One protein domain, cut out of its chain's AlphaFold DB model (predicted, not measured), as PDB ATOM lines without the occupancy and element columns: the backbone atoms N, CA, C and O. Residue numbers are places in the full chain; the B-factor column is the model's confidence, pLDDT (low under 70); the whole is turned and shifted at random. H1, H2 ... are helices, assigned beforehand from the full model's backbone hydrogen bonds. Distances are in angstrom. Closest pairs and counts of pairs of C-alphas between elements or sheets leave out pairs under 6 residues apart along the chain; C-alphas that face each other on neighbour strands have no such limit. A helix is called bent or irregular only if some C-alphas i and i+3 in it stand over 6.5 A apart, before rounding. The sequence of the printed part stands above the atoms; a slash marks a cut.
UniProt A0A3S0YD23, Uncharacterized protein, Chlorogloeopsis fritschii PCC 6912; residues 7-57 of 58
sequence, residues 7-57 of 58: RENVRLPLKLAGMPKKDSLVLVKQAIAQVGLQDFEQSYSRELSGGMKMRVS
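Overview. This is residues 7 to 57 of the 58 residues of an uncharacterized protein of Chlorogloeopsis fritschii PCC 6912 (UniProt A0A3S0YD23). The longest helix, H2, has H1 folded back across it at a steep tilt, and this two-helix pair makes one end of an elongated domain. A long loop, residues 35 to 49, leads away from H2 to the short helix H3 at the other end of the long axis. The printed part has 51 residues with three named helices, H1, H2 and H3 in that order along the chain, and no named strand; its class is all helix. The whole is compact, with a radius of gyration of the C-alphas of 10.9 A, and the C-alphas span 31 by 17 by 15 A.

Arrangement. H2, residues 21 to 34, touches H1, residues 7 to 16, and their closest C-alphas are those of Val 28 and Arg 11, 6.0 A apart. The two run opposite ways at a steep tilt of 51 degrees. H3, residues 50 to 56, is only just apart from H1, with the closest C-alphas 8.1 A apart. It is also only just apart from H2, at 8.5 A. In H3 every O i to N i+4 pair is within hydrogen-bond range, against 8 of 10 in H2 and 4 of 6 in H1.

Along the chain. H2 is 19.9 A from C-alpha 21 at (-2.681, -37.608, 104.024) to C-alpha 34. H1 starts with C-alpha 7 at (7.211, -34.047, 99.621) and measures 14.4 A; it is irregular, with C-alphas 10 and 13 lying 7.0 A apart. H3 measures 10.2 A and ends with C-alpha 56 at (11.462, -34.150, 90.254).

Size, cuts and confidence. The two C-alphas farthest apart are those of Pro 20 and Gly 50, at 31.4 A. The printed part has no cut. The link from H1 to H2 is tight, and that from H2 to H3 is long, with 15 residues. The mean pLDDT of the printed part is 84.8; residue 53 and residues 55 to 57 are under 70.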
ATOM      1  N   ARG A   7       8.306 -33.211  99.119       88.50
ATOM      2  CA  ARG A   7       7.211 -34.047  99.621       88.50
ATOM      3  C   ARG A   7       5.833 -33.500  99.264       88.50
ATOM      4  O   ARG A   7       4.997 -34.249  98.773       88.50
ATOM      5  N   GLU A   8       5.577 -32.219  99.501       87.44
ATOM      6  CA  GLU A   8       4.278 -31.614  99.193       87.44
ATOM      7  C   GLU A   8       4.052 -31.450  97.684       87.44
ATOM      8  O   GLU A   8       2.913 -31.588  97.242       87.44
ATOM      9  N   ASN A   9       5.107 -31.243  96.887       85.81
ATOM     10  CA  ASN A   9       4.987 -31.243  95.424       85.81
ATOM     11  C   ASN A   9       4.582 -32.625  94.897       85.81
ATOM     12  O   ASN A   9       3.611 -32.734  94.156       85.81
ATOM     13  N   VAL A  10       5.267 -33.683  95.338       87.62
ATOM     14  CA  VAL A  10       4.967 -35.067  94.935       87.62
ATOM     15  C   VAL A  10       3.593 -35.512  95.461       87.62
ATOM     16  O   VAL A  10       2.894 -36.291  94.817       87.62
ATOM     17  N   ARG A  11       3.148 -34.988  96.613       91.00
ATOM     18  CA  ARG A  11       1.821 -35.280  97.187       91.00
ATOM     19  C   ARG A  11       0.676 -34.547  96.489       91.00
ATOM     20  O   ARG A  11      -0.470 -34.976  96.621       91.00
ATOM     21  N   LEU A  12       0.944 -33.443  95.793       90.06
ATOM     22  CA  LEU A  12      -0.080 -32.593  95.185       90.06
ATOM     23  C   LEU A  12      -1.093 -33.365  94.316       90.06
ATOM     24  O   LEU A  12      -2.285 -33.222  94.591       90.06
ATOM     25  N   PRO A  13      -0.692 -34.215  93.348       89.75
ATOM     26  CA  PRO A  13      -1.649 -34.980  92.546       89.75
ATOM     27  C   PRO A  13      -2.524 -35.914  93.393       89.75
ATOM     28  O   PRO A  13      -3.733 -35.977  93.189       89.75
ATOM     29  N   LEU A  14      -1.957 -36.567  94.412       92.06
ATOM     30  CA  LEU A  14      -2.705 -37.448  95.320       92.06
ATOM     31  C   LEU A  14      -3.698 -36.666  96.188       92.06
ATOM     32  O   LEU A  14      -4.814 -37.117  96.432       92.06
ATOM     33  N   LYS A  15      -3.304 -35.467  96.634       90.88
ATOM     34  CA  LYS A  15      -4.182 -34.550  97.367       90.88
ATOM     35  C   LYS A  15      -5.349 -34.093  96.488       90.88
ATOM     36  O   LYS A  15      -6.475 -34.050  96.972       90.88
ATOM     37  N   LEU A  16      -5.086 -33.753  95.225       91.44
ATOM     38  CA  LEU A  16      -6.117 -33.360  94.258       91.44
ATOM     39  C   LEU A  16      -7.054 -34.526  93.913       91.44
ATOM     40  O   LEU A  16      -8.242 -34.303  93.713       91.44
ATOM     41  N   ALA A  17      -6.551 -35.761  93.939       93.56
ATOM     42  CA  ALA A  17      -7.350 -36.981  93.814       93.56
ATOM     43  C   ALA A  17      -8.152 -37.343  95.085       93.56
ATOM     44  O   ALA A  17      -8.802 -38.384  95.122       93.56
ATOM     45  N   GLY A  18      -8.106 -36.521  96.143       94.50
ATOM     46  CA  GLY A  18      -8.863 -36.741  97.381       94.50
ATOM     47  C   GLY A  18      -8.273 -37.796  98.322       94.50
ATOM     48  O   GLY A  18      -8.923 -38.183  99.291       94.50
ATOM     49  N   MET A  19      -7.044 -38.259  98.080       95.06
ATOM     50  CA  MET A  19      -6.418 -39.285  98.913       95.06
ATOM     51  C   MET A  19      -6.074 -38.743 100.316       95.06
ATOM     52  O   MET A  19      -5.488 -37.655 100.435       95.06
ATOM     53  N   PRO A  20      -6.352 -39.502 101.395       94.94
ATOM     54  CA  PRO A  20      -5.970 -39.116 102.746       94.94
ATOM     55  C   PRO A  20      -4.464 -38.874 102.889       94.94
ATOM     56  O   PRO A  20      -3.619 -39.507 102.247       94.94
ATOM     57  N   LYS A  21      -4.092 -37.958 103.791       90.75
ATOM     58  CA  LYS A  21      -2.681 -37.608 104.024       90.75
ATOM     59  C   LYS A  21      -1.850 -38.816 104.469       90.75
ATOM     60  O   LYS A  21      -0.716 -38.949 104.030       90.75
ATOM     61  N   LYS A  22      -2.393 -39.684 105.330       92.31
ATOM     62  CA  LYS A  22      -1.679 -40.881 105.806       92.31
ATOM     63  C   LYS A  22      -1.313 -41.818 104.652       92.31
ATOM     64  O   LYS A  22      -0.151 -42.197 104.550       92.31
ATOM     65  N   ASP A  23      -2.266 -42.098 103.771       93.19
ATOM     66  CA  ASP A  23      -2.083 -43.054 102.674       93.19
ATOM     67  C   ASP A  23      -1.174 -42.474 101.586       93.19
ATOM     68  O   ASP A  23      -0.220 -43.111 101.143       93.19
ATOM     69  N   SER A  24      -1.390 -41.200 101.241       94.25
ATOM     70  CA  SER A  24      -0.559 -40.505 100.255       94.25
ATOM     71  C   SER A  24       0.900 -40.366 100.695       94.25
ATOM     72  O   SER A  24       1.790 -40.426  99.853       94.25
ATOM     73  N   LEU A  25       1.191 -40.235 101.995       91.62
ATOM     74  CA  LEU A  25       2.572 -40.141 102.485       91.62
ATOM     75  C   LEU A  25       3.391 -41.416 102.248       91.62
ATOM     76  O   LEU A  25       4.600 -41.314 102.035       91.62
ATOM     77  N   VAL A  26       2.761 -42.594 102.271       93.25
ATOM     78  CA  VAL A  26       3.447 -43.864 101.985       93.25
ATOM     79  C   VAL A  26       3.885 -43.901 100.522       93.25
ATOM     80  O   VAL A  26       5.055 -44.155 100.235       93.25
ATOM     81  N   LEU A  27       2.974 -43.554  99.609       91.62
ATOM     82  CA  LEU A  27       3.246 -43.494  98.171       91.62
ATOM     83  C   LEU A  27       4.288 -42.424  97.829       91.62
ATOM     84  O   LEU A  27       5.206 -42.672  97.052       91.62
ATOM     85  N   VAL A  28       4.194 -41.249  98.456       91.81
ATOM     86  CA  VAL A  28       5.150 -40.152  98.257       91.81
ATOM     87  C   VAL A  28       6.559 -40.562  98.679       91.81
ATOM     88  O   VAL A  28       7.503 -40.303  97.939       91.81
ATOM     89  N   LYS A  29       6.723 -41.234  99.826       91.25
ATOM     90  CA  LYS A  29       8.040 -41.728 100.259       91.25
ATOM     91  C   LYS A  29       8.638 -42.721  99.267       91.25
ATOM     92  O   LYS A  29       9.819 -42.620  98.952       91.25
ATOM     93  N   GLN A  30       7.829 -43.647  98.754       91.25
ATOM     94  CA  GLN A  30       8.281 -44.608  97.747       91.25
ATOM     95  C   GLN A  30       8.703 -43.906  96.451       91.25
ATOM     96  O   GLN A  30       9.788 -44.177  95.944       91.25
ATOM     97  N   ALA A  31       7.901 -42.958  95.960       89.44
ATOM     98  CA  ALA A  31       8.220 -42.189  94.760       89.44
ATOM     99  C   ALA A  31       9.516 -41.374  94.923       89.44
ATOM    100  O   ALA A  31      10.373 -41.381  94.043       89.44
ATOM    101  N   ILE A  32       9.701 -40.721  96.075       88.50
ATOM    102  CA  ILE A  32      10.914 -39.952  96.387       88.50
ATOM    103  C   ILE A  32      12.153 -40.859  96.476       88.50
ATOM    104  O   ILE A  32      13.225 -40.482  95.995       88.50
ATOM    105  N   ALA A  33      12.021 -42.054  97.057       89.75
ATOM    106  CA  ALA A  33      13.105 -43.032  97.116       89.75
ATOM    107  C   ALA A  33      13.491 -43.547  95.718       89.75
ATOM    108  O   ALA A  33      14.676 -43.647  95.411       89.75
ATOM    109  N   GLN A  34      12.514 -43.793  94.837       88.19
ATOM    110  CA  GLN A  34      12.761 -44.243  93.458       88.19
ATOM    111  C   GLN A  34      13.586 -43.242  92.639       88.19
ATOM    112  O   GLN A  34      14.406 -43.646  91.819       88.19
ATOM    113  N   VAL A  35      13.410 -41.940  92.879       84.75
ATOM    114  CA  VAL A  35      14.188 -40.885  92.207       84.75
ATOM    115  C   VAL A  35      15.486 -40.521  92.944       84.75
ATOM    116  O   VAL A  35      16.205 -39.615  92.514       84.75
ATOM    117  N   GLY A  36      15.801 -41.218  94.044       85.56
ATOM    118  CA  GLY A  36      17.023 -41.026  94.830       85.56
ATOM    119  C   GLY A  36      17.063 -39.705  95.602       85.56
ATOM    120  O   GLY A  36      18.125 -39.101  95.725       85.56
ATOM    121  N   LEU A  37      15.910 -39.216  96.075       85.81
ATOM    122  CA  LEU A  37      15.778 -37.916  96.755       85.81
ATOM    123  C   LEU A  37      15.258 -38.020  98.191       85.81
ATOM    124  O   LEU A  37      14.779 -37.035  98.753       85.81
ATOM    125  N   GLN A  38      15.364 -39.202  98.790       85.62
ATOM    126  CA  GLN A  38      14.935 -39.486 100.164       85.62
ATOM    127  C   GLN A  38      15.585 -38.585 101.223       85.62
ATOM    128  O   GLN A  38      14.949 -38.259 102.212       85.62
ATOM    129  N   ASP A  39      16.795 -38.077 100.989       85.50
ATOM    130  CA  ASP A  39      17.443 -37.144 101.924       85.50
ATOM    131  C   ASP A  39      16.997 -35.682 101.724       85.50
ATOM    132  O   ASP A  39      17.305 -34.808 102.530       85.50
ATOM    133  N   PHE A  40      16.232 -35.405 100.662       83.12
ATOM    134  CA  PHE A  40      15.821 -34.061 100.246       83.12
ATOM    135  C   PHE A  40      14.305 -33.847 100.341       83.12
ATOM    136  O   PHE A  40      13.792 -32.844  99.849       83.12
ATOM    137  N   GLU A  41      13.549 -34.747 100.982       82.00
ATOM    138  CA  GLU A  41      12.074 -34.686 100.987       82.00
ATOM    139  C   GLU A  41      11.521 -33.358 101.530       82.00
ATOM    140  O   GLU A  41      10.443 -32.909 101.132       82.00
ATOM    141  N   GLN A  42      12.248 -32.747 102.470       84.38
ATOM    142  CA  GLN A  42      11.897 -31.467 103.085       84.38
ATOM    143  C   GLN A  42      12.546 -30.262 102.404       84.38
ATOM    144  O   GLN A  42      12.141 -29.133 102.680       84.38
ATOM    145  N   SER A  43      13.495 -30.487 101.497       84.25
ATOM    146  CA  SER A  43      14.132 -29.420 100.738       84.25
ATOM    147  C   SER A  43      13.140 -28.784  99.774       84.25
ATOM    148  O   SER A  43      12.233 -29.424  99.229       84.25
ATOM    149  N   TYR A  44      13.313 -27.493  99.541       80.62
ATOM    150  CA  TYR A  44      12.567 -26.778  98.521       80.62
ATOM    151  C   TYR A  44      13.177 -27.048  97.150       80.62
ATOM    152  O   TYR A  44      14.392 -27.171  97.012       80.62
ATOM    153  N   SER A  45      12.363 -27.041  96.090       72.62
ATOM    154  CA  SER A  45      12.872 -27.255  94.726       72.62
ATOM    155  C   SER A  45      13.995 -26.284  94.341       72.62
ATOM    156  O   SER A  45      14.808 -26.611  93.486       72.62
ATOM    157  N   ARG A  46      14.066 -25.095  94.960       73.56
ATOM    158  CA  ARG A  46      15.142 -24.109  94.749       73.56
ATOM    159  C   ARG A  46      16.511 -24.546  95.293       73.56
ATOM    160  O   ARG A  46      17.510 -24.072  94.772       73.56
ATOM    161  N   GLU A  47      16.543 -25.448  96.270       75.62
ATOM    162  CA  GLU A  47      17.755 -25.955  96.936       75.62
ATOM    163  C   GLU A  47      18.346 -27.178  96.216       75.62
ATOM    164  O   GLU A  47      19.437 -27.637  96.536       75.62
ATOM    165  N   LEU A  48      17.637 -27.697  95.209       74.31
ATOM    166  CA  LEU A  48      18.079 -28.816  94.389       74.31
ATOM    167  C   LEU A  48      19.007 -28.370  93.255       74.31
ATOM    168  O   LEU A  48      18.757 -27.363  92.578       74.31
ATOM    169  N   SER A  49      20.021 -29.194  92.977       78.00
ATOM    170  CA  SER A  49      20.858 -29.053  91.783       78.00
ATOM    171  C   SER A  49      20.023 -29.207  90.499       78.00
ATOM    172  O   SER A  49      18.950 -29.817  90.501       78.00
ATOM    173  N   GLY A  50      20.506 -28.666  89.375       73.50
ATOM    174  CA  GLY A  50      19.788 -28.720  88.092       73.50
ATOM    175  C   GLY A  50      19.404 -30.143  87.657       73.50
ATOM    176  O   GLY A  50      18.280 -30.365  87.211       73.50
ATOM    177  N   GLY A  51      20.286 -31.124  87.883       76.94
ATOM    178  CA  GLY A  51      20.007 -32.536  87.595       76.94
ATOM    179  C   GLY A  51      18.948 -33.152  88.514       76.94
ATOM    180  O   GLY A  51      18.143 -33.967  88.073       76.94
ATOM    181  N   MET A  52      18.883 -32.725  89.778       74.81
ATOM    182  CA  MET A  52      17.846 -33.174  90.713       74.81
ATOM    183  C   MET A  52      16.475 -32.589  90.354       74.81
ATOM    184  O   MET A  52      15.481 -33.301  90.434       74.81
ATOM    185  N   LYS A  53      16.414 -31.337  89.880       69.56
ATOM    186  CA  LYS A  53      15.164 -30.721  89.393       69.56
ATOM    187  C   LYS A  53      14.569 -31.478  88.203       69.56
ATOM    188  O   LYS A  53      13.365 -31.703  88.194       69.56
ATOM    189  N   MET A  54      15.391 -31.913  87.243       70.81
ATOM    190  CA  MET A  54      14.910 -32.711  86.104       70.81
ATOM    191  C   MET A  54      14.297 -34.051  86.525       70.81
ATOM    192  O   MET A  54      13.371 -34.513  85.876       70.81
ATOM    193  N   ARG A  55      14.769 -34.656  87.623       69.94
ATOM    194  CA  ARG A  55      14.208 -35.911  88.156       69.94
ATOM    195  C   ARG A  55      12.929 -35.720  88.980       69.94
ATOM    196  O   ARG A  55      12.218 -36.688  89.204       69.94
ATOM    197  N   VAL A  56      12.652 -34.497  89.445       64.69
ATOM    198  CA  VAL A  56      11.462 -34.150  90.254       64.69
ATOM    199  C   VAL A  56      10.323 -33.587  89.409       64.69
ATOM    200  O   VAL A  56       9.171 -33.689  89.817       64.69
ATOM    201  N   SER A  57      10.623 -32.973  88.262       56.62
ATOM    202  CA  SER A  57       9.611 -32.437  87.347       56.62
ATOM    203  C   SER A  57       8.946 -33.562  86.548       56.62
ATOM    204  O   SER A  57       9.296 -33.787  85.392       56.62
TER     205      SER A  57